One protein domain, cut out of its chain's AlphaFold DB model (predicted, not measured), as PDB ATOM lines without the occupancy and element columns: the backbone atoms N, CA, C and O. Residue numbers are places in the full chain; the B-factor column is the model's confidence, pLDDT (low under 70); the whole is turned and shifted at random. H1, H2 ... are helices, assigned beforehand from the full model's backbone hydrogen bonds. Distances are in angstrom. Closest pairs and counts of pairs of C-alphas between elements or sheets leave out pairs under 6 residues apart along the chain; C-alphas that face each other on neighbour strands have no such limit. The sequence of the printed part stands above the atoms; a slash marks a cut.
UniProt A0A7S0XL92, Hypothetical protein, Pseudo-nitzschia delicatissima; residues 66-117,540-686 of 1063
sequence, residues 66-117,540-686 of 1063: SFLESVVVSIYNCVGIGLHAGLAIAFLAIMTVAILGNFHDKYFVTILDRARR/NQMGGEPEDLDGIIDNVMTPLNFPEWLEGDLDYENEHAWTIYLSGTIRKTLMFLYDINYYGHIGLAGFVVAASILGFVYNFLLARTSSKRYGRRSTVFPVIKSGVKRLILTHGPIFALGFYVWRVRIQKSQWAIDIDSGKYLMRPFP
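What this domain is: This is residues 66 to 117 and 540 to 686 of the 1063 residues of the protein "Hypothetical protein" of Pseudo-nitzschia delicatissima (UniProt A0A7S0XL92). Three long helices make a rod: H1 runs along it, H3 packs on H1 running the opposite way, and H4 packs on part of H1 running the same way as H1. At the end of the rod where H1 ends and H3 begins, the short helix H5 packs across H1, and the small helix H2 sits near the start of H3; at the other end residues 66 to 75 of H1 and residues 624 to 631 stick out. The printed part has 199 residues with five named helices, H1 to H5 in chain order, and no named strand; its class is all helix. It is only just extended, close to loose, with a radius of gyration of the C-alphas of 25.1 A and spans of 89 by 36 by 20 A.

Where its parts are: H1, residues 66 to 115, begins with C-alpha 66 at (104.570, 88.877, 87.346), is 69.6 A long and has a kink of 30 degrees near residue 104. H2 is residues 548 to 557. H3, residues 577 to 625, is 70.7 A long. H4, residues 636 to 666, is 42.5 A long, with a kink of 29 degrees near residue 654. H5, residues 670 to 676, ends with C-alpha 676 at (158.501, 106.839, 58.926).

How they stand to each other: H1 is the hub, touching three helices, H3, H4 and H5; H1, H3 and H4 form an up and down bundle, each running against the one before it in the chain. H1 and H3 touch at a shallow tilt of 20 degrees; their closest C-alphas, Ile 94 and Leu 593, are 5.8 A apart. With residues 84 to 99 alone H1 touches H4, at 23 degrees, a shallow tilt; the closest C-alphas, Ala 88 and His 651, are 6.0 A apart. The hairpin H3 and H4 only just touch, with 3 pairs of C-alphas within 8 A, the closest Ser 612 and Val 636 at 6.4 A. H1 touches H5 at a steep tilt of 65 degrees, the closest C-alphas being Tyr 107 and Ile 675, 6.9 A apart. H2 is close to H3 but not clearly touching, and apart from H4. Every O i to N i+4 pair is within hydrogen-bond range in H2, H3 and H5, against 44 of 46 in H1 and 24 of 27 in H4.

The domain as a whole: The C-alphas farthest apart, Ser 627 and Phe 685, are 90.2 A apart. Residues 118 to 539 are not printed, and C-alphas 117 and 540 are 9.7 A apart across the cut. The link from H2 to H3, 19 residues, is long. The model's pLDDT is under 70 at residue 66, residues 626 to 636 and residues 684 to 686.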
ATOM      1  N   SER A  66     103.555  87.828  87.142       69.12
ATOM      2  CA  SER A  66     104.570  88.877  87.346       69.12
ATOM      3  C   SER A  66     105.903  88.307  87.836       69.12
ATOM      4  O   SER A  66     106.962  88.856  87.528       69.12
ATOM      5  N   PHE A  67     105.881  87.160  88.524       74.81
ATOM      6  CA  PHE A  67     107.096  86.392  88.798       74.81
ATOM      7  C   PHE A  67     107.732  85.875  87.499       74.81
ATOM      8  O   PHE A  67     108.931  86.059  87.286       74.81
ATOM      9  N   LEU A  68     106.929  85.302  86.594       73.06
ATOM     10  CA  LEU A  68     107.417  84.810  85.303       73.06
ATOM     11  C   LEU A  68     107.987  85.943  84.434       73.06
ATOM     12  O   LEU A  68     109.045  85.776  83.831       73.06
ATOM     13  N   GLU A  69     107.340  87.113  84.414       72.12
ATOM     14  CA  GLU A  69     107.854  88.312  83.736       72.12
ATOM     15  C   GLU A  69     109.216  88.741  84.295       72.12
ATOM     16  O   GLU A  69     110.145  88.987  83.525       72.12
ATOM     17  N   SER A  70     109.366  88.782  85.622       72.94
ATOM     18  CA  SER A  70     110.633  89.137  86.273       72.94
ATOM     19  C   SER A  70     111.760  88.156  85.923       72.94
ATOM     20  O   SER A  70     112.879  88.573  85.606       72.94
ATOM     21  N   VAL A  71     111.461  86.852  85.897       74.25
ATOM     22  CA  VAL A  71     112.420  85.805  85.511       74.25
ATOM     23  C   VAL A  71     112.815  85.938  84.040       74.25
ATOM     24  O   VAL A  71     114.005  85.935  83.730       74.25
ATOM     25  N   VAL A  72     111.857  86.127  83.128       75.25
ATOM     26  CA  VAL A  72     112.136  86.283  81.689       75.25
ATOM     27  C   VAL A  72     112.948  87.551  81.411       75.25
ATOM     28  O   VAL A  72     113.908  87.504  80.643       75.25
ATOM     29  N   VAL A  73     112.625  88.671  82.064       73.75
ATOM     30  CA  VAL A  73     113.390  89.926  81.947       73.75
ATOM     31  C   VAL A  73     114.805  89.762  82.502       73.75
ATOM     32  O   VAL A  73     115.760  90.258  81.902       73.75
ATOM     33  N   SER A  74     114.966  89.037  83.611       73.94
ATOM     34  CA  SER A  74     116.280  88.751  84.193       73.94
ATOM     35  C   SER A  74     117.123  87.865  83.276       73.94
ATOM     36  O   SER A  74     118.258  88.223  82.976       73.94
ATOM     37  N   ILE A  75     116.556  86.778  82.736       74.81
ATOM     38  CA  ILE A  75     117.232  85.905  81.762       74.81
ATOM     39  C   ILE A  75     117.619  86.699  80.512       74.81
ATOM     40  O   ILE A  75     118.764  86.627  80.073       74.81
ATOM     41  N   TYR A  76     116.708  87.513  79.972       77.38
ATOM     42  CA  TYR A  76     116.985  88.377  78.823       77.38
ATOM     43  C   TYR A  76     118.140  89.347  79.102       77.38
ATOM     44  O   TYR A  76     119.027  89.517  78.265       77.38
ATOM     45  N   ASN A  77     118.165  89.963  80.286       75.88
ATOM     46  CA  ASN A  77     119.240  90.867  80.675       75.88
ATOM     47  C   ASN A  77     120.576  90.134  80.846       75.88
ATOM     48  O   ASN A  77     121.583  90.633  80.351       75.88
ATOM     49  N   CYS A  78     120.598  88.958  81.480       76.50
ATOM     50  CA  CYS A  78     121.808  88.149  81.646       76.50
ATOM     51  C   CYS A  78     122.364  87.667  80.300       76.50
ATOM     52  O   CYS A  78     123.550  87.854  80.031       76.50
ATOM     53  N   VAL A  79     121.510  87.124  79.427       79.56
ATOM     54  CA  VAL A  79     121.889  86.687  78.071       79.56
ATOM     55  C   VAL A  79     122.367  87.875  77.239       79.56
ATOM     56  O   VAL A  79     123.411  87.799  76.596       79.56
ATOM     57  N   GLY A  80     121.662  89.008  77.305       75.94
ATOM     58  CA  GLY A  80     122.057  90.233  76.619       75.94
ATOM     59  C   GLY A  80     123.409  90.769  77.095       75.94
ATOM     60  O   GLY A  80     124.234  91.146  76.269       75.94
ATOM     61  N   ILE A  81     123.669  90.788  78.406       79.56
ATOM     62  CA  ILE A  81     124.963  91.214  78.964       79.56
ATOM     63  C   ILE A  81     126.076  90.254  78.536       79.56
ATOM     64  O   ILE A  81     127.113  90.723  78.078       79.56
ATOM     65  N   GLY A  82     125.854  88.938  78.626       79.81
ATOM     66  CA  GLY A  82     126.825  87.929  78.200       79.81
ATOM     67  C   GLY A  82     127.186  88.050  76.717       79.81
ATOM     68  O   GLY A  82     128.365  88.111  76.375       79.81
ATOM     69  N   LEU A  83     126.182  88.191  75.845       79.62
ATOM     70  CA  LEU A  83     126.383  88.415  74.409       79.62
ATOM     71  C   LEU A  83     127.132  89.723  74.131       79.62
ATOM     72  O   LEU A  83     128.065  89.737  73.333       79.62
ATOM     73  N   HIS A  84     126.768  90.824  74.797       77.81
ATOM     74  CA  HIS A  84     127.466  92.100  74.629       77.81
ATOM     75  C   HIS A  84     128.911  92.054  75.131       77.81
ATOM     76  O   HIS A  84     129.775  92.647  74.492       77.81
ATOM     77  N   ALA A  85     129.183  91.366  76.241       81.62
ATOM     78  CA  ALA A  85     130.536  91.179  76.751       81.62
ATOM     79  C   ALA A  85     131.375  90.336  75.782       81.62
ATOM     80  O   ALA A  85     132.479  90.745  75.432       81.62
ATOM     81  N   GLY A  86     130.829  89.223  75.278       81.19
ATOM     82  CA  GLY A  86     131.483  88.399  74.259       81.19
ATOM     83  C   GLY A  86     131.792  89.181  72.981       81.19
ATOM     84  O   GLY A  86     132.917  89.138  72.490       81.19
ATOM     85  N   LEU A  87     130.837  89.978  72.488       79.88
ATOM     86  CA  LEU A  87     131.037  90.843  71.321       79.88
ATOM     87  C   LEU A  87     132.054  91.956  71.570       79.88
ATOM     88  O   LEU A  87     132.861  92.236  70.692       79.88
ATOM     89  N   ALA A  88     132.052  92.561  72.758       81.88
ATOM     90  CA  ALA A  88     133.033  93.576  73.122       81.88
ATOM     91  C   ALA A  88     134.451  92.988  73.214       81.88
ATOM     92  O   ALA A  88     135.391  93.621  72.746       81.88
ATOM     93  N   ILE A  89     134.610  91.772  73.752       84.56
ATOM     94  CA  ILE A  89     135.896  91.054  73.773       84.56
ATOM     95  C   ILE A  89     136.341  90.719  72.347       84.56
ATOM     96  O   ILE A  89     137.485  90.996  71.993       84.56
ATOM     97  N   ALA A  90     135.442  90.197  71.507       80.38
ATOM     98  CA  ALA A  90     135.740  89.933  70.101       80.38
ATOM     99  C   ALA A  90     136.131  91.222  69.357       80.38
ATOM    100  O   ALA A  90     137.099  91.233  68.607       80.38
ATOM    101  N   PHE A  91     135.439  92.335  69.609       82.94
ATOM    102  CA  PHE A  91     135.758  93.631  69.015       82.94
ATOM    103  C   PHE A  91     137.092  94.200  69.518       82.94
ATOM    104  O   PHE A  91     137.860  94.753  68.733       82.94
ATOM    105  N   LEU A  92     137.407  94.038  70.806       87.31
ATOM    106  CA  LEU A  92     138.721  94.369  71.356       87.31
ATOM    107  C   LEU A  92     139.817  93.542  70.683       87.31
ATOM    108  O   LEU A  92     140.852  94.099  70.321       87.31
ATOM    109  N   ALA A  93     139.579  92.248  70.472       85.19
ATOM    110  CA  ALA A  93     140.498  91.380  69.751       85.19
ATOM    111  C   ALA A  93     140.671  91.844  68.295       85.19
ATOM    112  O   ALA A  93     141.808  91.997  67.864       85.19
ATOM    113  N   ILE A  94     139.591  92.181  67.570       87.62
ATOM    114  CA  ILE A  94     139.676  92.761  66.213       87.62
ATOM    115  C   ILE A  94     140.529  94.021  66.223       87.62
ATOM    116  O   ILE A  94     141.454  94.134  65.429       87.62
ATOM    117  N   MET A  95     140.231  94.974  67.110       89.75
ATOM    118  CA  MET A  95     140.976  96.229  67.187       89.75
ATOM    119  C   MET A  95     142.451  95.977  67.497       89.75
ATOM    120  O   MET A  95     143.313  96.613  66.901       89.75
ATOM    121  N   THR A  96     142.744  95.028  68.385       86.31
ATOM    122  CA  THR A  96     144.115  94.645  68.735       86.31
ATOM    123  C   THR A  96     144.835  94.043  67.532       86.31
ATOM    124  O   THR A  96     145.900  94.529  67.169       86.31
ATOM    125  N   VAL A  97     144.239  93.057  66.856       88.50
ATOM    126  CA  VAL A  97     144.836  92.403  65.681       88.50
ATOM    127  C   VAL A  97     144.950  93.365  64.495       88.50
ATOM    128  O   VAL A  97     145.953  93.346  63.795       88.50
ATOM    129  N   ALA A  98     143.992  94.271  64.295       88.56
ATOM    130  CA  ALA A  98     144.061  95.298  63.256       88.56
ATOM    131  C   ALA A  98     145.171  96.329  63.524       88.56
ATOM    132  O   ALA A  98     145.840  96.779  62.588       88.56
ATOM    133  N   ILE A  99     145.385  96.704  64.790       88.81
ATOM    134  CA  ILE A  99     146.519  97.542  65.197       88.81
ATOM    135  C   ILE A  99     147.829  96.780  64.997       88.81
ATOM    136  O   ILE A  99     148.758  97.357  64.442       88.81
ATOM    137  N   LEU A 100     147.897  95.500  65.380       87.62
ATOM    138  CA  LEU A 100     149.072  94.649  65.167       87.62
ATOM    139  C   LEU A 100     149.386  94.456  63.681       87.62
ATOM    140  O   LEU A 100     150.548  94.543  63.317       87.62
ATOM    141  N   GLY A 101     148.384  94.282  62.817       87.94
ATOM    142  CA  GLY A 101     148.579  94.204  61.367       87.94
ATOM    143  C   GLY A 101     149.093  95.510  60.776       87.94
ATOM    144  O   GLY A 101     150.096  95.516  60.076       87.94
ATOM    145  N   ASN A 102     148.498  96.649  61.149       91.31
ATOM    146  CA  ASN A 102     149.033  97.945  60.725       91.31
ATOM    147  C   ASN A 102     150.449  98.196  61.261       91.31
ATOM    148  O   ASN A 102     151.259  98.812  60.574       91.31
ATOM    149  N   PHE A 103     150.736  97.771  62.492       89.31
ATOM    150  CA  PHE A 103     152.064  97.872  63.083       89.31
ATOM    151  C   PHE A 103     153.070  96.987  62.342       89.31
ATOM    152  O   PHE A 103     154.158  97.451  62.013       89.31
ATOM    153  N   HIS A 104     152.687  95.745  62.042       91.00
ATOM    154  CA  HIS A 104     153.484  94.797  61.280       91.00
ATOM    155  C   HIS A 104     153.838  95.380  59.906       91.00
ATOM    156  O   HIS A 104     155.012  95.579  59.603       91.00
ATOM    157  N   ASP A 105     152.829  95.755  59.123       89.19
ATOM    158  CA  ASP A 105     153.022  96.177  57.735       89.19
ATOM    159  C   ASP A 105     153.767  97.513  57.624       89.19
ATOM    160  O   ASP A 105     154.583  97.696  56.726       89.19
ATOM    161  N   LYS A 106     153.502  98.466  58.530       90.94
ATOM    162  CA  LYS A 106     154.127  99.797  58.462       90.94
ATOM    163  C   LYS A 106     155.484  99.871  59.135       90.94
ATOM    164  O   LYS A 106     156.352 100.582  58.638       90.94
ATOM    165  N   TYR A 107     155.657  99.190  60.264       90.44
ATOM    166  CA  TYR A 107     156.847  99.343  61.093       90.44
ATOM    167  C   TYR A 107     157.714  98.091  61.083       90.44
ATOM    168  O   TYR A 107     158.886  98.210  60.752       90.44
ATOM    169  N   PHE A 108     157.175  96.906  61.383       90.50
ATOM    170  CA  PHE A 108     157.991  95.683  61.449       90.50
ATOM    171  C   PHE A 108     158.642  95.352  60.102       90.50
ATOM    172  O   PHE A 108     159.860  95.242  60.048       90.50
ATOM    173  N   VAL A 109     157.860  95.273  59.019       90.00
ATOM    174  CA  VAL A 109     158.380  94.988  57.668       90.00
ATOM    175  C   VAL A 109     159.391  96.052  57.244       90.00
ATOM    176  O   VAL A 109     160.505  95.731  56.848       90.00
ATOM    177  N   THR A 110     159.062  97.331  57.443       90.69
ATOM    178  CA  THR A 110     159.972  98.443  57.133       90.69
ATOM    179  C   THR A 110     161.291  98.358  57.906       90.69
ATOM    180  O   THR A 110     162.354  98.601  57.336       90.69
ATOM    181  N   ILE A 111     161.250  98.050  59.207       90.44
ATOM    182  CA  ILE A 111     162.456  97.859  60.019       90.44
ATOM    183  C   ILE A 111     163.213  96.635  59.521       90.44
ATOM    184  O   ILE A 111     164.420  96.733  59.381       90.44
ATOM    185  N   LEU A 112     162.535  95.521  59.245       91.06
ATOM    186  CA  LEU A 112     163.137  94.271  58.788       91.06
ATOM    187  C   LEU A 112     163.912  94.472  57.483       91.06
ATOM    188  O   LEU A 112     165.096  94.153  57.420       91.06
ATOM    189  N   ASP A 113     163.286  95.093  56.488       88.50
ATOM    190  CA  ASP A 113     163.905  95.370  55.189       88.50
ATOM    191  C   ASP A 113     165.111  96.307  55.334       88.50
ATOM    192  O   ASP A 113     166.160  96.110  54.719       88.50
ATOM    193  N   ARG A 114     165.003  97.322  56.203       87.06
ATOM    194  CA  ARG A 114     166.117  98.238  56.496       87.06
ATOM    195  C   ARG A 114     167.191  97.612  57.363       87.06
ATOM    196  O   ARG A 114     168.341  98.036  57.279       87.06
ATOM    197  N   ALA A 115     166.836  96.653  58.203       88.88
ATOM    198  CA  ALA A 115     167.738  95.943  59.084       88.88
ATOM    199  C   ALA A 115     168.550  94.902  58.309       88.88
ATOM    200  O   ALA A 115     169.715  94.680  58.629       88.88
ATOM    201  N   ARG A 116     167.975  94.321  57.255       88.50
ATOM    202  CA  ARG A 116     168.600  93.238  56.503       88.50
ATOM    203  C   ARG A 116     169.918  93.677  55.870       88.50
ATOM    204  O   ARG A 116     170.028  94.724  55.213       88.50
ATOM    205  N   ARG A 117     170.946  92.863  56.091       85.44
ATOM    206  CA  ARG A 117     172.277  93.005  55.495       85.44
ATOM    207  C   ARG A 117     172.640  91.671  54.867       85.44
ATOM    208  O   ARG A 117     172.941  90.718  55.582       85.44
ATOM    209  N   ASN A 540     169.374  86.827  60.428       87.50
ATOM    210  CA  ASN A 540     169.427  85.398  60.761       87.50
ATOM    211  C   ASN A 540     170.286  85.112  62.005       87.50
ATOM    212  O   ASN A 540     171.309  84.440  61.937       87.50
ATOM    213  N   GLN A 541     169.923  85.705  63.145       82.62
ATOM    214  CA  GLN A 541     170.656  85.530  64.402       82.62
ATOM    215  C   GLN A 541     169.772  84.987  65.511       82.62
ATOM    216  O   GLN A 541     168.697  85.530  65.745       82.62
ATOM    217  N   MET A 542     170.327  84.063  66.303       72.62
ATOM    218  CA  MET A 542     169.868  83.708  67.655       72.62
ATOM    219  C   MET A 542     168.339  83.648  67.828       72.62
ATOM    220  O   MET A 542     167.751  84.547  68.449       72.62
ATOM    221  N   GLY A 543     167.679  82.603  67.336       78.38
ATOM    222  CA  GLY A 543     166.219  82.540  67.434       78.38
ATOM    223  C   GLY A 543     165.506  83.341  66.338       78.38
ATOM    224  O   GLY A 543     164.320  83.628  66.473       78.38
ATOM    225  N   GLY A 544     166.238  83.784  65.314       83.94
ATOM    226  CA  GLY A 544     165.745  84.568  64.184       83.94
ATOM    227  C   GLY A 544     166.007  83.914  62.830       83.94
ATOM    228  O   GLY A 544     165.676  84.518  61.812       83.94
ATOM    229  N   GLU A 545     166.598  82.718  62.798       89.56
ATOM    230  CA  GLU A 545     166.697  81.902  61.586       89.56
ATOM    231  C   GLU A 545     165.295  81.369  61.225       89.56
ATOM    232  O   GLU A 545     164.416  81.315  62.093       89.56
ATOM    233  N   PRO A 546     165.007  81.036  59.956       90.56
ATOM    234  CA  PRO A 546     163.718  80.452  59.588       90.56
ATOM    235  C   PRO A 546     163.361  79.207  60.411       90.56
ATOM    236  O   PRO A 546     162.209  79.040  60.795       90.56
ATOM    237  N   GLU A 547     164.343  78.369  60.732       90.25
ATOM    238  CA  GLU A 547     164.195  77.138  61.513       90.25
ATOM    239  C   GLU A 547     163.801  77.417  62.974       90.25
ATOM    240  O   GLU A 547     163.131  76.609  63.615       90.25
ATOM    241  N   ASP A 548     164.145  78.596  63.498       90.38
ATOM    242  CA  ASP A 548     163.782  79.003  64.857       90.38
ATOM    243  C   ASP A 548     162.272  79.284  65.014       90.38
ATOM    244  O   ASP A 548     161.768  79.366  66.142       90.38
ATOM    245  N   LEU A 549     161.523  79.403  63.905       92.12
ATOM    246  CA  LEU A 549     160.058  79.509  63.932       92.12
ATOM    247  C   LEU A 549     159.417  78.298  64.612       92.12
ATOM    248  O   LEU A 549     158.457  78.481  65.365       92.12
ATOM    249  N   ASP A 550     159.978  77.102  64.431       91.69
ATOM    250  CA  ASP A 550     159.496  75.880  65.085       91.69
ATOM    251  C   ASP A 550     159.604  76.009  66.599       91.69
ATOM    252  O   ASP A 550     158.672  75.694  67.334       91.69
ATOM    253  N   GLY A 551     160.700  76.605  67.078       87.69
ATOM    254  CA  GLY A 551     160.877  76.923  68.487       87.69
ATOM    255  C   GLY A 551     159.779  77.843  69.022       87.69
ATOM    256  O   GLY A 551     159.310  77.638  70.142       87.69
ATOM    257  N   ILE A 552     159.326  78.836  68.251       87.75
ATOM    258  CA  ILE A 552     158.190  79.681  68.651       87.75
ATOM    259  C   ILE A 552     156.877  78.904  68.615       87.75
ATOM    260  O   ILE A 552     156.064  79.041  69.534       87.75
ATOM    261  N   ILE A 553     156.651  78.094  67.588       92.31
ATOM    262  CA  ILE A 553     155.427  77.304  67.465       92.31
ATOM    263  C   ILE A 553     155.320  76.322  68.633       92.31
ATOM    264  O   ILE A 553     154.322  76.319  69.355       92.31
ATOM    265  N   ASP A 554     156.382  75.579  68.914       91.88
ATOM    266  CA  ASP A 554     156.405  74.539  69.938       91.88
ATOM    267  C   ASP A 554     156.427  75.102  71.361       91.88
ATOM    268  O   ASP A 554     155.779  74.560  72.259       91.88
ATOM    269  N   ASN A 555     157.157  76.199  71.600       84.44
ATOM    270  CA  ASN A 555     157.327  76.738  72.953       84.44
ATOM    271  C   ASN A 555     156.347  77.861  73.305       84.44
ATOM    272  O   ASN A 555     156.160  78.144  74.492       84.44
ATOM    273  N   VAL A 556     155.721  78.508  72.317       86.31
ATOM    274  CA  VAL A 556     154.806  79.639  72.541       86.31
ATOM    275  C   VAL A 556     153.409  79.340  72.016       86.31
ATOM    276  O   VAL A 556     152.461  79.376  72.798       86.31
ATOM    277  N   MET A 557     153.256  79.017  70.733       88.69
ATOM    278  CA  MET A 557     151.927  78.891  70.115       88.69
ATOM    279  C   MET A 557     151.179  77.652  70.624       88.69
ATOM    280  O   MET A 557     150.048  77.758  71.111       88.69
ATOM    281  N   THR A 558     151.848  76.500  70.635       91.62
ATOM    282  CA  THR A 558     151.300  75.219  71.090       91.62
ATOM    283  C   THR A 558     150.916  75.250  72.575       91.62
ATOM    284  O   THR A 558     149.779  74.899  72.901       91.62
ATOM    285  N   PRO A 559     151.752  75.747  73.513       92.44
ATOM    286  CA  PRO A 559     151.368  75.841  74.922       92.44
ATOM    287  C   PRO A 559     150.238  76.845  75.182       92.44
ATOM    288  O   PRO A 559     149.507  76.704  76.167       92.44
ATOM    289  N   LEU A 560     150.071  77.844  74.306       89.62
ATOM    290  CA  LEU A 560     148.918  78.746  74.319       89.62
ATOM    291  C   LEU A 560     147.648  78.107  73.730       89.62
ATOM    292  O   LEU A 560     146.576  78.700  73.853       89.62
ATOM    293  N   ASN A 561     147.735  76.898  73.159       95.56
ATOM    294  CA  ASN A 561     146.692  76.264  72.347       95.56
ATOM    295  C   ASN A 561     146.195  77.207  71.244       95.56
ATOM    296  O   ASN A 561     144.987  77.325  71.007       95.56
ATOM    297  N   PHE A 562     147.123  77.939  70.622       93.69
ATOM    298  CA  PHE A 562     146.784  78.747  69.466       93.69
ATOM    299  C   PHE A 562     146.353  77.808  68.323       93.69
ATOM    300  O   PHE A 562     147.009  76.794  68.105       93.69
ATOM    301  N   PRO A 563     145.218  78.052  67.641       95.44
ATOM    302  CA  PRO A 563     144.738  77.114  66.633       95.44
ATOM    303  C   PRO A 563     145.641  77.079  65.393       95.44
ATOM    304  O   PRO A 563     145.787  78.103  64.735       95.44
ATOM    305  N   GLU A 564     146.127  75.897  65.008       96.19
ATOM    306  CA  GLU A 564     147.006  75.700  63.835       96.19
ATOM    307  C   GLU A 564     146.432  76.302  62.536       96.19
ATOM    308  O   GLU A 564     147.142  76.874  61.718       96.19
ATOM    309  N   TRP A 565     145.109  76.265  62.341       96.50
ATOM    310  CA  TRP A 565     144.467  76.844  61.149       96.50
ATOM    311  C   TRP A 565     144.469  78.386  61.122       96.50
ATOM    312  O   TRP A 565     144.141  78.980  60.090       96.50
ATOM    313  N   LEU A 566     144.823  79.037  62.236       95.25
ATOM    314  CA  LEU A 566     145.084  80.475  62.320       95.25
ATOM    315  C   LEU A 566     146.557  80.829  62.116       95.25
ATOM    316  O   LEU A 566     146.853  82.012  61.958       95.25
ATOM    317  N   GLU A 567     147.460  79.854  62.117       96.38
ATOM    318  CA  GLU A 567     148.895  80.072  61.938       96.38
ATOM    319  C   GLU A 567     149.222  80.386  60.476       96.38
ATOM    320  O   GLU A 567     148.539  79.946  59.545       96.38
ATOM    321  N   GLY A 568     150.235  81.221  60.259       96.50
ATOM    322  CA  GLY A 568     150.742  81.552  58.931       96.50
ATOM    323  C   GLY A 568     151.416  80.362  58.261       96.50
ATOM    324  O   GLY A 568     151.686  79.346  58.889       96.50
ATOM    325  N   ASP A 569     151.670  80.488  56.964       96.62
ATOM    326  CA  ASP A 569     152.336  79.421  56.222       96.62
ATOM    327  C   ASP A 569     153.846  79.464  56.537       96.62
ATOM    328  O   ASP A 569     154.434  80.548  56.591       96.62
ATOM    329  N   LEU A 570     154.452  78.299  56.783       95.25
ATOM    330  CA  LEU A 570     155.890  78.153  57.028       95.25
ATOM    331  C   LEU A 570     156.610  77.907  55.703       95.25
ATOM    332  O   LEU A 570     156.268  76.982  54.967       95.25
ATOM    333  N   ASP A 571     157.602  78.741  55.412       95.25
ATOM    334  CA  ASP A 571     158.403  78.680  54.190       95.25
ATOM    335  C   ASP A 571     159.880  78.888  54.549       95.25
ATOM    336  O   ASP A 571     160.400  79.998  54.453       95.25
ATOM    337  N   TYR A 572     160.538  77.833  55.046       93.19
ATOM    338  CA  TYR A 572     161.922  77.903  55.542       93.19
ATOM    339  C   TYR A 572     162.939  78.247  54.448       93.19
ATOM    340  O   TYR A 572     163.993  78.805  54.739       93.19
ATOM    341  N   GLU A 573     162.626  77.944  53.185       92.88
ATOM    342  CA  GLU A 573     163.501  78.258  52.049       92.88
ATOM    343  C   GLU A 573     163.490  79.758  51.708       92.88
ATOM    344  O   GLU A 573     164.328  80.242  50.943       92.88
ATOM    345  N   ASN A 574     162.552  80.512  52.280       91.94
ATOM    346  CA  ASN A 574     162.361  81.917  51.997       91.94
ATOM    347  C   ASN A 574     163.032  82.796  53.052       91.94
ATOM    348  O   ASN A 574     162.732  82.729  54.241       91.94
ATOM    349  N   GLU A 575     163.866  83.735  52.607       85.50
ATOM    350  CA  GLU A 575     164.489  84.738  53.484       85.50
ATOM    351  C   GLU A 575     163.467  85.631  54.223       85.50
ATOM    352  O   GLU A 575     163.812  86.345  55.167       85.50
ATOM    353  N   HIS A 576     162.199  85.613  53.801       90.44
ATOM    354  CA  HIS A 576     161.076  86.290  54.445       90.44
ATOM    355  C   HIS A 576     160.165  85.353  55.260       90.44
ATOM    356  O   HIS A 576     159.046  85.759  55.578       90.44
ATOM    357  N   ALA A 577     160.612  84.147  55.632       93.50
ATOM    358  CA  ALA A 577     159.828  83.157  56.387       93.50
ATOM    359  C   ALA A 577     159.060  83.777  57.568       93.50
ATOM    360  O   ALA A 577     157.843  83.643  57.680       93.50
ATOM    361  N   TRP A 578     159.754  84.562  58.397       92.50
ATOM    362  CA  TRP A 578     159.171  85.265  59.541       92.50
ATOM    363  C   TRP A 578     158.061  86.243  59.161       92.50
ATOM    364  O   TRP A 578     157.013  86.281  59.804       92.50
ATOM    365  N   THR A 579     158.265  87.039  58.111       91.44
ATOM    366  CA  THR A 579     157.257  87.989  57.624       91.44
ATOM    367  C   THR A 579     156.041  87.261  57.077       91.44
ATOM    368  O   THR A 579     154.915  87.662  57.363       91.44
ATOM    369  N   ILE A 580     156.257  86.191  56.310       93.81
ATOM    370  CA  ILE A 580     155.193  85.377  55.716       93.81
ATOM    371  C   ILE A 580     154.363  84.728  56.822       93.81
ATOM    372  O   ILE A 580     153.136  84.869  56.831       93.81
ATOM    373  N   TYR A 581     155.024  84.116  57.806       95.50
ATOM    374  CA  TYR A 581     154.369  83.479  58.939       95.50
ATOM    375  C   TYR A 581     153.588  84.489  59.795       95.50
ATOM    376  O   TYR A 581     152.394  84.304  60.044       95.50
ATOM    377  N   LEU A 582     154.205  85.603  60.211       92.00
ATOM    378  CA  LEU A 582     153.538  86.611  61.045       92.00
ATOM    379  C   LEU A 582     152.386  87.303  60.304       92.00
ATOM    380  O   LEU A 582     151.287  87.412  60.850       92.00
ATOM    381  N   SER A 583     152.595  87.714  59.050       91.94
ATOM    382  CA  SER A 583     151.551  88.298  58.196       91.94
ATOM    383  C   SER A 583     150.389  87.327  57.989       91.94
ATOM    384  O   SER A 583     149.222  87.691  58.169       91.94
ATOM    385  N   GLY A 584     150.701  86.069  57.663       94.44
ATOM    386  CA  GLY A 584     149.728  84.997  57.495       94.44
ATOM    387  C   GLY A 584     148.904  84.782  58.761       94.44
ATOM    388  O   GLY A 584     147.673  84.786  58.686       94.44
ATOM    389  N   THR A 585     149.572  84.702  59.916       94.12
ATOM    390  CA  THR A 585     148.944  84.519  61.231       94.12
ATOM    391  C   THR A 585     148.015  85.684  61.571       94.12
ATOM    392  O   THR A 585     146.846  85.487  61.914       94.12
ATOM    393  N   ILE A 586     148.495  86.924  61.425       92.31
ATOM    394  CA  ILE A 586     147.707  88.137  61.687       92.31
ATOM    395  C   ILE A 586     146.481  88.185  60.772       92.31
ATOM    396  O   ILE A 586     145.373  88.443  61.243       92.31
ATOM    397  N   ARG A 587     146.651  87.912  59.472       94.00
ATOM    398  CA  ARG A 587     145.567  87.951  58.484       94.00
ATOM    399  C   ARG A 587     144.502  86.892  58.761       94.00
ATOM    400  O   ARG A 587     143.323  87.241  58.804       94.00
ATOM    401  N   LYS A 588     144.899  85.629  58.972       95.69
ATOM    402  CA  LYS A 588     143.976  84.525  59.292       95.69
ATOM    403  C   LYS A 588     143.223  84.816  60.598       95.69
ATOM    404  O   LYS A 588     141.996  84.719  60.633       95.69
ATOM    405  N   THR A 589     143.923  85.303  61.628       92.50
ATOM    406  CA  THR A 589     143.318  85.713  62.911       92.50
ATOM    407  C   THR A 589     142.337  86.872  62.747       92.50
ATOM    408  O   THR A 589     141.241  86.837  63.307       92.50
ATOM    409  N   LEU A 590     142.688  87.896  61.966       88.44
ATOM    410  CA  LEU A 590     141.817  89.046  61.728       88.44
ATOM    411  C   LEU A 590     140.535  88.640  60.999       88.44
ATOM    412  O   LEU A 590     139.457  89.079  61.395       88.44
ATOM    413  N   MET A 591     140.646  87.796  59.967       92.25
ATOM    414  CA  MET A 591     139.493  87.272  59.227       92.25
ATOM    415  C   MET A 591     138.572  86.460  60.141       92.25
ATOM    416  O   MET A 591     137.374  86.718  60.178       92.25
ATOM    417  N   PHE A 592     139.131  85.570  60.962       91.94
ATOM    418  CA  PHE A 592     138.346  84.802  61.926       91.94
ATOM    419  C   PHE A 592     137.625  85.680  62.954       91.94
ATOM    420  O   PHE A 592     136.439  85.490  63.224       91.94
ATOM    421  N   LEU A 593     138.322  86.659  63.535       88.44
ATOM    422  CA  LEU A 593     137.718  87.569  64.503       88.44
ATOM    423  C   LEU A 593     136.634  88.434  63.855       88.44
ATOM    424  O   LEU A 593     135.592  88.659  64.474       88.44
ATOM    425  N   TYR A 594     136.860  88.883  62.616       86.88
ATOM    426  CA  TYR A 594     135.860  89.587  61.821       86.88
ATOM    427  C   TYR A 594     134.616  88.724  61.615       86.88
ATOM    428  O   TYR A 594     133.517  89.200  61.891       86.88
ATOM    429  N   ASP A 595     134.775  87.453  61.244       88.81
ATOM    430  CA  ASP A 595     133.666  86.513  61.084       88.81
ATOM    431  C   ASP A 595     132.911  86.300  62.404       88.81
ATOM    432  O   ASP A 595     131.686  86.425  62.432       88.81
ATOM    433  N   ILE A 596     133.606  86.073  63.530       86.44
ATOM    434  CA  ILE A 596     132.965  85.955  64.854       86.44
ATOM    435  C   ILE A 596     132.148  87.205  65.179       86.44
ATOM    436  O   ILE A 596     131.010  87.104  65.641       86.44
ATOM    437  N   ASN A 597     132.725  88.389  64.984       82.50
ATOM    438  CA  ASN A 597     132.060  89.638  65.321       82.50
ATOM    439  C   ASN A 597     130.888  89.916  64.370       82.50
ATOM    440  O   ASN A 597     129.813  90.293  64.831       82.50
ATOM    441  N   TYR A 598     131.049  89.646  63.074       86.00
ATOM    442  CA  TYR A 598     130.013  89.771  62.054       86.00
ATOM    443  C   TYR A 598     128.831  88.836  62.336       86.00
ATOM    444  O   TYR A 598     127.705  89.305  62.530       86.00
ATOM    445  N   TYR A 599     129.074  87.526  62.453       87.25
ATOM    446  CA  TYR A 599     128.032  86.544  62.765       87.25
ATOM    447  C   TYR A 599     127.450  86.750  64.163       87.25
ATOM    448  O   TYR A 599     126.244  86.598  64.357       87.25
ATOM    449  N   GLY A 600     128.266  87.165  65.131       82.44
ATOM    450  CA  GLY A 600     127.818  87.499  66.477       82.44
ATOM    451  C   GLY A 600     126.897  88.723  66.505       82.44
ATOM    452  O   GLY A 600     125.880  88.709  67.200       82.44
ATOM    453  N   HIS A 601     127.189  89.768  65.724       78.06
ATOM    454  CA  HIS A 601     126.309  90.928  65.587       78.06
ATOM    455  C   HIS A 601     125.031  90.598  64.817       78.06
ATOM    456  O   HIS A 601     123.970  91.075  65.220       78.06
ATOM    457  N   ILE A 602     125.092  89.762  63.775       84.19
ATOM    458  CA  ILE A 602     123.892  89.244  63.099       84.19
ATOM    459  C   ILE A 602     123.039  88.436  64.080       84.19
ATOM    460  O   ILE A 602     121.832  88.655  64.157       84.19
ATOM    461  N   GLY A 603     123.653  87.557  64.874       81.44
ATOM    462  CA  GLY A 603     122.977  86.777  65.906       81.44
ATOM    463  C   GLY A 603     122.334  87.662  66.974       81.44
ATOM    464  O   GLY A 603     121.165  87.474  67.306       81.44
ATOM    465  N   LEU A 604     123.047  88.685  67.456       79.06
ATOM    466  CA  LEU A 604     122.510  89.669  68.398       79.06
ATOM    467  C   LEU A 604     121.360  90.473  67.780       79.06
ATOM    468  O   LEU A 604     120.338  90.670  68.433       79.06
ATOM    469  N   ALA A 605     121.501  90.931  66.537       78.81
ATOM    470  CA  ALA A 605     120.452  91.657  65.831       78.81
ATOM    471  C   ALA A 605     119.212  90.773  65.642       78.81
ATOM    472  O   ALA A 605     118.106  91.203  65.961       78.81
ATOM    473  N   GLY A 606     119.397  89.522  65.218       83.56
ATOM    474  CA  GLY A 606     118.342  88.517  65.112       83.56
ATOM    475  C   GLY A 606     117.656  88.252  66.451       83.56
ATOM    476  O   GLY A 606     116.429  88.248  66.514       83.56
ATOM    477  N   PHE A 607     118.421  88.129  67.540       79.62
ATOM    478  CA  PHE A 607     117.893  87.987  68.898       79.62
ATOM    479  C   PHE A 607     117.086  89.215  69.335       79.62
ATOM    480  O   PHE A 607     115.980  89.067  69.849       79.62
ATOM    481  N   VAL A 608     117.585  90.431  69.093       76.25
ATOM    482  CA  VAL A 608     116.872  91.681  69.407       76.25
ATOM    483  C   VAL A 608     115.589  91.798  68.586       76.25
ATOM    484  O   VAL A 608     114.559  92.195  69.133       76.25
ATOM    485  N   VAL A 609     115.613  91.429  67.303       80.88
ATOM    486  CA  VAL A 609     114.424  91.397  66.439       80.88
ATOM    487  C   VAL A 609     113.424  90.365  66.956       80.88
ATOM    488  O   VAL A 609     112.264  90.713  67.166       80.88
ATOM    489  N   ALA A 610     113.855  89.137  67.249       80.50
ATOM    490  CA  ALA A 610     112.999  88.084  67.790       80.50
ATOM    491  C   ALA A 610     112.392  88.476  69.147       80.50
ATOM    492  O   ALA A 610     111.187  88.338  69.343       80.50
ATOM    493  N   ALA A 611     113.188  89.041  70.057       73.94
ATOM    494  CA  ALA A 611     112.723  89.546  71.345       73.94
ATOM    495  C   ALA A 611     111.759  90.730  71.186       73.94
ATOM    496  O   ALA A 611     110.774  90.829  71.916       73.94
ATOM    497  N   SER A 612     111.990  91.604  70.203       74.50
ATOM    498  CA  SER A 612     111.080  92.710  69.880       74.50
ATOM    499  C   SER A 612     109.757  92.202  69.308       74.50
ATOM    500  O   SER A 612     108.705  92.715  69.684       74.50
ATOM    501  N   ILE A 613     109.788  91.177  68.450       81.00
ATOM    502  CA  ILE A 613     108.593  90.513  67.912       81.00
ATOM    503  C   ILE A 613     107.827  89.821  69.042       81.00
ATOM    504  O   ILE A 613     106.629  90.049  69.180       81.00
ATOM    505  N   LEU A 614     108.500  89.039  69.891       79.00
ATOM    506  CA  LEU A 614     107.892  88.379  71.050       79.00
ATOM    507  C   LEU A 614     107.288  89.397  72.020       79.00
ATOM    508  O   LEU A 614     106.142  89.242  72.433       79.00
ATOM    509  N   GLY A 615     108.011  90.475  72.324       73.25
ATOM    510  CA  GLY A 615     107.516  91.568  73.153       73.25
ATOM    511  C   GLY A 615     106.320  92.283  72.523       73.25
ATOM    512  O   GLY A 615     105.372  92.632  73.225       73.25
ATOM    513  N   PHE A 616     106.315  92.476  71.203       79.06
ATOM    514  CA  PHE A 616     105.177  93.045  70.481       79.06
ATOM    515  C   PHE A 616     103.956  92.120  70.529       79.06
ATOM    516  O   PHE A 616     102.870  92.580  70.873       79.06
ATOM    517  N   VAL A 617     104.133  90.824  70.250       81.12
ATOM    518  CA  VAL A 617     103.072  89.807  70.317       81.12
ATOM    519  C   VAL A 617     102.514  89.705  71.735       81.12
ATOM    520  O   VAL A 617     101.301  89.729  71.912       81.12
ATOM    521  N   TYR A 618     103.376  89.678  72.752       77.12
ATOM    522  CA  TYR A 618     102.974  89.658  74.157       77.12
ATOM    523  C   TYR A 618     102.134  90.886  74.531       77.12
ATOM    524  O   TYR A 618     101.022  90.748  75.038       77.12
ATOM    525  N   ASN A 619     102.610  92.089  74.191       71.50
ATOM    526  CA  ASN A 619     101.866  93.331  74.415       71.50
ATOM    527  C   ASN A 619     100.545  93.370  73.633       71.50
ATOM    528  O   ASN A 619      99.547  93.885  74.131       71.50
ATOM    529  N   PHE A 620     100.517  92.827  72.414       78.88
ATOM    530  CA  PHE A 620      99.308  92.731  71.599       78.88
ATOM    531  C   PHE A 620      98.274  91.786  72.226       78.88
ATOM    532  O   PHE A 620      97.093  92.128  72.289       78.88
ATOM    533  N   LEU A 621      98.709  90.630  72.734       79.44
ATOM    534  CA  LEU A 621      97.851  89.673  73.435       79.44
ATOM    535  C   LEU A 621      97.322  90.252  74.756       79.44
ATOM    536  O   LEU A 621      96.119  90.184  74.999       79.44
ATOM    537  N   LEU A 622      98.173  90.907  75.553       72.31
ATOM    538  CA  LEU A 622      97.766  91.602  76.781       72.31
ATOM    539  C   LEU A 622      96.784  92.749  76.519       72.31
ATOM    540  O   LEU A 622      95.817  92.923  77.259       72.31
ATOM    541  N   ALA A 623      96.990  93.520  75.448       71.94
ATOM    542  CA  ALA A 623      96.064  94.581  75.049       71.94
ATOM    543  C   ALA A 623      94.690  94.036  74.627       71.94
ATOM    544  O   ALA A 623      93.703  94.768  74.669       71.94
ATOM    545  N   ARG A 624      94.618  92.764  74.218       77.06
ATOM    546  CA  ARG A 624      93.369  92.092  73.853       77.06
ATOM    547  C   ARG A 624      92.637  91.513  75.066       77.06
ATOM    548  O   ARG A 624      91.414  91.426  75.027       77.06
ATOM    549  N   THR A 625      93.352  91.130  76.126       73.19
ATOM    550  CA  THR A 625      92.762  90.540  77.344       73.19
ATOM    551  C   THR A 625      92.471  91.561  78.446       73.19
ATOM    552  O   THR A 625      91.581  91.338  79.262       73.19
ATOM    553  N   SER A 626      93.166  92.700  78.473       60.16
ATOM    554  CA  SER A 626      92.981  93.748  79.483       60.16
ATOM    555  C   SER A 626      92.059  94.862  78.976       60.16
ATOM    556  O   SER A 626      92.405  95.599  78.056       60.16
ATOM    557  N   SER A 627      90.887  95.049  79.600       58.81
ATOM    558  CA  SER A 627      89.916  96.088  79.199       58.81
ATOM    559  C   SER A 627      90.343  97.523  79.560       58.81
ATOM    560  O   SER A 627      89.614  98.480  79.280       58.81
ATOM    561  N   LYS A 628      91.499  97.708  80.207       59.62
ATOM    562  CA  LYS A 628      92.000  99.029  80.599       59.62
ATOM    563  C   LYS A 628      92.849  99.607  79.468       59.62
ATOM    564  O   LYS A 628      93.911  99.080  79.153       59.62
ATOM    565  N   ARG A 629      92.390 100.725  78.883       54.38
ATOM    566  CA  ARG A 629      93.129 101.542  77.899       54.38
ATOM    567  C   ARG A 629      94.409 102.116  78.524       54.38
ATOM    568  O   ARG A 629      94.456 103.287  78.886       54.38
ATOM    569  N   TYR A 630      95.452 101.307  78.652       54.50
ATOM    570  CA  TYR A 630      96.794 101.809  78.920       54.50
ATOM    571  C   TYR A 630      97.338 102.450  77.639       54.50
ATOM    572  O   TYR A 630      97.325 101.843  76.566       54.50
ATOM    573  N   GLY A 631      97.761 103.711  77.738       57.22
ATOM    574  CA  GLY A 631      98.290 104.476  76.612       57.22
ATOM    575  C   GLY A 631      99.450 103.740  75.941       57.22
ATOM    576  O   GLY A 631     100.455 103.444  76.585       57.22
ATOM    577  N   ARG A 632      99.305 103.452  74.641       55.00
ATOM    578  CA  ARG A 632     100.326 102.838  73.777       55.00
ATOM    579  C   ARG A 632     101.583 103.715  73.728       55.00
ATOM    580  O   ARG A 632     101.741 104.530  72.825       55.00
ATOM    581  N   ARG A 633     102.512 103.545  74.668       58.78
ATOM    582  CA  ARG A 633     103.909 103.929  74.440       58.78
ATOM    583  C   ARG A 633     104.562 102.801  73.649       58.78
ATOM    584  O   ARG A 633     104.542 101.657  74.086       58.78
ATOM    585  N   SER A 634     105.090 103.125  72.469       58.09
ATOM    586  CA  SER A 634     105.868 102.190  71.648       58.09
ATOM    587  C   SER A 634     107.003 101.602  72.490       58.09
ATOM    588  O   SER A 634     107.904 102.326  72.910       58.09
ATOM    589  N   THR A 635     106.941 100.299  72.761       62.91
ATOM    590  CA  THR A 635     107.955  99.547  73.517       62.91
ATOM    591  C   THR A 635     109.194  99.235  72.677       62.91
ATOM    592  O   THR A 635     110.258  98.974  73.227       62.91
ATOM    593  N   VAL A 636     109.095  99.348  71.349       65.31
ATOM    594  CA  VAL A 636     110.180  99.034  70.406       65.31
ATOM    595  C   VAL A 636     111.275 100.105  70.425       65.31
ATOM    596  O   VAL A 636     112.463  99.790  70.488       65.31
ATOM    597  N   PHE A 637     110.897 101.386  70.425       71.44
ATOM    598  CA  PHE A 637     111.867 102.486  70.352       71.44
ATOM    599  C   PHE A 637     112.814 102.556  71.574       71.44
ATOM    600  O   PHE A 637     114.018 102.738  71.379       71.44
ATOM    601  N   PRO A 638     112.347 102.351  72.826       75.00
ATOM    602  CA  PRO A 638     113.226 102.247  73.993       75.00
ATOM    603  C   PRO A 638     114.222 101.083  73.922       75.00
ATOM    604  O   PRO A 638     115.364 101.253  74.343       75.00
ATOM    605  N   VAL A 639     113.821  99.928  73.375       70.00
ATOM    606  CA  VAL A 639     114.695  98.749  73.243       70.00
ATOM    607  C   VAL A 639     115.806  99.017  72.230       70.00
ATOM    608  O   VAL A 639     116.976  98.833  72.563       70.00
ATOM    609  N   ILE A 640     115.472  99.553  71.050       72.44
ATOM    610  CA  ILE A 640     116.465  99.937  70.031       72.44
ATOM    611  C   ILE A 640     117.417 101.003  70.585       72.44
ATOM    612  O   ILE A 640     118.635 100.856  70.501       72.44
ATOM    613  N   LYS A 641     116.881 102.053  71.221       78.75
ATOM    614  CA  LYS A 641     117.688 103.117  71.834       78.75
ATOM    615  C   LYS A 641     118.628 102.571  72.915       78.75
ATOM    616  O   LYS A 641     119.779 102.995  72.988       78.75
ATOM    617  N   SER A 642     118.155 101.637  73.742       75.81
ATOM    618  CA  SER A 642     118.965 100.970  74.768       75.81
ATOM    619  C   SER A 642     120.064 100.103  74.143       75.81
ATOM    620  O   SER A 642     121.211 100.184  74.572       75.81
ATOM    621  N   GLY A 643     119.749  99.351  73.082       74.56
ATOM    622  CA  GLY A 643     120.711  98.536  72.338       74.56
ATOM    623  C   GLY A 643     121.821  99.366  71.689       74.56
ATOM    624  O   GLY A 643     122.997  99.101  71.924       74.56
ATOM    625  N   VAL A 644     121.468 100.435  70.966       80.31
ATOM    626  CA  VAL A 644     122.442 101.370  70.369       80.31
ATOM    627  C   VAL A 644     123.296 102.031  71.449       80.31
ATOM    628  O   VAL A 644     124.518 102.077  71.329       80.31
ATOM    629  N   LYS A 645     122.678 102.491  72.546       83.75
ATOM    630  CA  LYS A 645     123.413 103.068  73.678       83.75
ATOM    631  C   LYS A 645     124.407 102.064  74.267       83.75
ATOM    632  O   LYS A 645     125.538 102.444  74.543       83.75
ATOM    633  N   ARG A 646     124.017 100.798  74.447       79.88
ATOM    634  CA  ARG A 646     124.906  99.738  74.955       79.88
ATOM    635  C   ARG A 646     126.050  99.440  73.992       79.88
ATOM    636  O   ARG A 646     127.181  99.331  74.450       79.88
ATOM    637  N   LEU A 647     125.791  99.368  72.686       79.75
ATOM    638  CA  LEU A 647     126.839  99.196  71.673       79.75
ATOM    639  C   LEU A 647     127.847 100.348  71.717       79.75
ATOM    640  O   LEU A 647     129.041 100.099  71.840       79.75
ATOM    641  N   ILE A 648     127.377 101.598  71.730       86.69
ATOM    642  CA  ILE A 648     128.251 102.774  71.845       86.69
ATOM    643  C   ILE A 648     129.044 102.743  73.157       86.69
ATOM    644  O   ILE A 648     130.238 103.008  73.142       86.69
ATOM    645  N   LEU A 649     128.419 102.394  74.285       85.44
ATOM    646  CA  LEU A 649     129.095 102.354  75.588       85.44
ATOM    647  C   LEU A 649     130.098 101.205  75.735       85.44
ATOM    648  O   LEU A 649     131.001 101.313  76.555       85.44
ATOM    649  N   THR A 650     129.949 100.118  74.981       83.56
ATOM    650  CA  THR A 650     130.856  98.958  75.053       83.56
ATOM    651  C   THR A 650     131.954  99.035  73.997       83.56
ATOM    652  O   THR A 650     133.129  98.912  74.325       83.56
ATOM    653  N   HIS A 651     131.598  99.311  72.742       86.25
ATOM    654  CA  HIS A 651     132.524  99.323  71.607       86.25
ATOM    655  C   HIS A 651     133.163 100.698  71.407       86.25
ATOM    656  O   HIS A 651     134.321 100.785  71.012       86.25
ATOM    657  N   GLY A 652     132.443 101.781  71.720       90.00
ATOM    658  CA  GLY A 652     132.945 103.150  71.592       90.00
ATOM    659  C   GLY A 652     134.215 103.403  72.410       90.00
ATOM    660  O   GLY A 652     135.174 103.904  71.829       90.00
ATOM    661  N   PRO A 653     134.293 103.024  73.704       92.31
ATOM    662  CA  PRO A 653     135.524 103.147  74.481       92.31
ATOM    663  C   PRO A 653     136.668 102.287  73.948       92.31
ATOM    664  O   PRO A 653     137.794 102.767  73.910       92.31
ATOM    665  N   ILE A 654     136.395 101.056  73.499       90.81
ATOM    666  CA  ILE A 654     137.410 100.170  72.904       90.81
ATOM    667  C   ILE A 654     137.969 100.791  71.624       90.81
ATOM    668  O   ILE A 654     139.183 100.885  71.461       90.81
ATOM    669  N   PHE A 655     137.093 101.270  70.739       91.31
ATOM    670  CA  PHE A 655     137.487 101.947  69.509       91.31
ATOM    671  C   PHE A 655     138.247 103.239  69.805       91.31
ATOM    672  O   PHE A 655     139.310 103.460  69.240       91.31
ATOM    673  N   ALA A 656     137.743 104.079  70.713       91.69
ATOM    674  CA  ALA A 656     138.391 105.327  71.096       91.69
ATOM    675  C   ALA A 656     139.764 105.077  71.729       91.69
ATOM    676  O   ALA A 656     140.710 105.791  71.407       91.69
ATOM    677  N   LEU A 657     139.895 104.051  72.575       88.88
ATOM    678  CA  LEU A 657     141.161 103.643  73.176       88.88
ATOM    679  C   LEU A 657     142.122 103.100  72.118       88.88
ATOM    680  O   LEU A 657     143.248 103.574  72.046       88.88
ATOM    681  N   GLY A 658     141.688 102.166  71.270       88.69
ATOM    682  CA  GLY A 658     142.511 101.614  70.193       88.69
ATOM    683  C   GLY A 658     142.957 102.691  69.202       88.69
ATOM    684  O   GLY A 658     144.135 102.782  68.867       88.69
ATOM    685  N   PHE A 659     142.046 103.582  68.809       91.25
ATOM    686  CA  PHE A 659     142.347 104.735  67.966       91.25
ATOM    687  C   PHE A 659     143.304 105.709  68.653       91.25
ATOM    688  O   PHE A 659     144.236 106.186  68.016       91.25
ATOM    689  N   TYR A 660     143.116 105.993  69.944       90.12
ATOM    690  CA  TYR A 660     144.024 106.838  70.717       90.12
ATOM    691  C   TYR A 660     145.420 106.213  70.817       90.12
ATOM    692  O   TYR A 660     146.410 106.883  70.531       90.12
ATOM    693  N   VAL A 661     145.518 104.926  71.156       86.75
ATOM    694  CA  VAL A 661     146.791 104.196  71.214       86.75
ATOM    695  C   VAL A 661     147.474 104.234  69.849       86.75
ATOM    696  O   VAL A 661     148.612 104.679  69.754       86.75
ATOM    697  N   TRP A 662     146.774 103.886  68.773       89.12
ATOM    698  CA  TRP A 662     147.344 103.900  67.429       89.12
ATOM    699  C   TRP A 662     147.742 105.309  66.965       89.12
ATOM    700  O   TRP A 662     148.908 105.571  66.685       89.12
ATOM    701  N   ARG A 663     146.789 106.246  66.901       90.75
ATOM    702  CA  ARG A 663     146.997 107.579  66.307       90.75
ATOM    703  C   ARG A 663     147.777 108.537  67.189       90.75
ATOM    704  O   ARG A 663     148.447 109.421  66.664       90.75
ATOM    705  N   VAL A 664     147.618 108.455  68.509       87.44
ATOM    706  CA  VAL A 664     148.184 109.442  69.440       87.44
ATOM    707  C   VAL A 664     149.424 108.909  70.138       87.44
ATOM    708  O   VAL A 664     150.329 109.698  70.391       87.44
ATOM    709  N   ARG A 665     149.493 107.607  70.447       86.56
ATOM    710  CA  ARG A 665     150.655 107.030  71.138       86.56
ATOM    711  C   ARG A 665     151.675 106.446  70.169       86.56
ATOM    712  O   ARG A 665     152.817 106.872  70.227       86.56
ATOM    713  N   ILE A 666     151.273 105.544  69.272       86.69
ATOM    714  CA  ILE A 666     152.197 104.849  68.361       86.69
ATOM    715  C   ILE A 666     152.624 105.779  67.223       86.69
ATOM    716  O   ILE A 666     153.787 106.153  67.169       86.69
ATOM    717  N   GLN A 667     151.699 106.251  66.379       89.00
ATOM    718  CA  GLN A 667     152.037 107.045  65.181       89.00
ATOM    719  C   GLN A 667     152.728 108.385  65.471       89.00
ATOM    720  O   GLN A 667     153.420 108.920  64.614       89.00
ATOM    721  N   LYS A 668     152.508 108.961  66.658       88.62
ATOM    722  CA  LYS A 668     153.161 110.212  67.082       88.62
ATOM    723  C   LYS A 668     154.352 109.979  68.010       88.62
ATOM    724  O   LYS A 668     154.924 110.955  68.493       88.62
ATOM    725  N   SER A 669     154.692 108.725  68.314       84.69
ATOM    726  CA  SER A 669     155.920 108.430  69.049       84.69
ATOM    727  C   SER A 669     157.126 108.849  68.215       84.69
ATOM    728  O   SER A 669     157.091 108.779  66.986       84.69
ATOM    729  N   GLN A 670     158.203 109.262  68.886       83.69
ATOM    730  CA  GLN A 670     159.455 109.577  68.202       83.69
ATOM    731  C   GLN A 670     159.964 108.363  67.413       83.69
ATOM    732  O   GLN A 670     160.369 108.524  66.274       83.69
ATOM    733  N   TRP A 671     159.821 107.153  67.956       85.38
ATOM    734  CA  TRP A 671     160.169 105.901  67.281       85.38
ATOM    735  C   TRP A 671     159.446 105.699  65.946       85.38
ATOM    736  O   TRP A 671     160.098 105.480  64.928       85.38
ATOM    737  N   ALA A 672     158.119 105.853  65.911       88.12
ATOM    738  CA  ALA A 672     157.370 105.736  64.660       88.12
ATOM    739  C   ALA A 672     157.755 106.841  63.670       88.12
ATOM    740  O   ALA A 672     157.934 106.561  62.491       88.12
ATOM    741  N   ILE A 673     157.938 108.076  64.152       88.06
ATOM    742  CA  ILE A 673     158.397 109.205  63.329       88.06
ATOM    743  C   ILE A 673     159.783 108.917  62.741       88.06
ATOM    744  O   ILE A 673     160.019 109.203  61.571       88.06
ATOM    745  N   ASP A 674     160.690 108.334  63.521       84.00
ATOM    746  CA  ASP A 674     162.045 108.002  63.088       84.00
ATOM    747  C   ASP A 674     162.023 106.915  62.005       84.00
ATOM    748  O   ASP A 674     162.726 107.038  60.994       84.00
ATOM    749  N   ILE A 675     161.172 105.894  62.150       86.50
ATOM    750  CA  ILE A 675     160.967 104.855  61.129       86.50
ATOM    751  C   ILE A 675     160.313 105.446  59.876       86.50
ATOM    752  O   ILE A 675     160.847 105.285  58.775       86.50
ATOM    753  N   ASP A 676     159.224 106.197  60.029       86.75
ATOM    754  CA  ASP A 676     158.501 106.839  58.926       86.75
ATOM    755  C   ASP A 676     159.385 107.862  58.189       86.75
ATOM    756  O   ASP A 676     159.230 108.068  56.987       86.75
ATOM    757  N   SER A 677     160.372 108.461  58.868       83.25
ATOM    758  CA  SER A 677     161.309 109.419  58.264       83.25
ATOM    759  C   SER A 677     162.285 108.809  57.254       83.25
ATOM    760  O   SER A 677     162.994 109.553  56.575       83.25
ATOM    761  N   GLY A 678     162.392 107.479  57.188       81.25
ATOM    762  CA  GLY A 678     163.387 106.805  56.349       81.25
ATOM    763  C   GLY A 678     164.789 106.713  56.957       81.25
ATOM    764  O   GLY A 678     165.635 106.029  56.392       81.25
ATOM    765  N   LYS A 679     165.050 107.377  58.093       76.00
ATOM    766  CA  LYS A 679     166.404 107.500  58.666       76.00
ATOM    767  C   LYS A 679     166.759 106.395  59.654       76.00
ATOM    768  O   LYS A 679     167.930 106.060  59.802       76.00
ATOM    769  N   TYR A 680     165.763 105.829  60.329       83.75
ATOM    770  CA  TYR A 680     165.988 104.775  61.311       83.75
ATOM    771  C   TYR A 680     166.538 103.506  60.652       83.75
ATOM    772  O   TYR A 680     165.939 103.009  59.694       83.75
ATOM    773  N   LEU A 681     167.672 103.014  61.167       84.12
ATOM    774  CA  LEU A 681     168.419 101.848  60.665       84.12
ATOM    775  C   LEU A 681     168.800 101.905  59.175       84.12
ATOM    776  O   LEU A 681     169.097 100.884  58.546       84.12
ATOM    777  N   MET A 682     168.780 103.108  58.598       76.12
ATOM    778  CA  MET A 682     169.137 103.339  57.207       76.12
ATOM    779  C   MET A 682     170.575 102.886  56.950       76.12
ATOM    780  O   MET A 682     171.476 103.102  57.759       76.12
ATOM    781  N   ARG A 683     170.824 102.312  55.773       70.56
ATOM    782  CA  ARG A 683     172.205 102.099  55.352       70.56
ATOM    783  C   ARG A 683     172.912 103.452  55.304       70.56
ATOM    784  O   ARG A 683     172.411 104.384  54.670       70.56
ATOM    785  N   PRO A 684     174.072 103.594  55.950       60.09
ATOM    786  CA  PRO A 684     174.835 104.839  55.894       60.09
ATOM    787  C   PRO A 684     175.246 105.218  54.463       60.09
ATOM    788  O   PRO A 684     175.456 106.409  54.212       60.09
ATOM    789  N   PHE A 685     175.334 104.229  53.564       62.06
ATOM    790  CA  PHE A 685     175.575 104.362  52.129       62.06
ATOM    791  C   PHE A 685     174.427 103.650  51.412       62.06
ATOM    792  O   PHE A 685     174.377 102.419  51.423       62.06
ATOM    793  N   PRO A 686     173.445 104.381  50.864       56.25
ATOM    794  CA  PRO A 686     172.377 103.749  50.108       56.25
ATOM    795  C   PRO A 686     172.993 103.018  48.910       56.25
ATOM    796  O   PRO A 686     173.718 103.610  48.119       56.25
TER     797      PRO A 686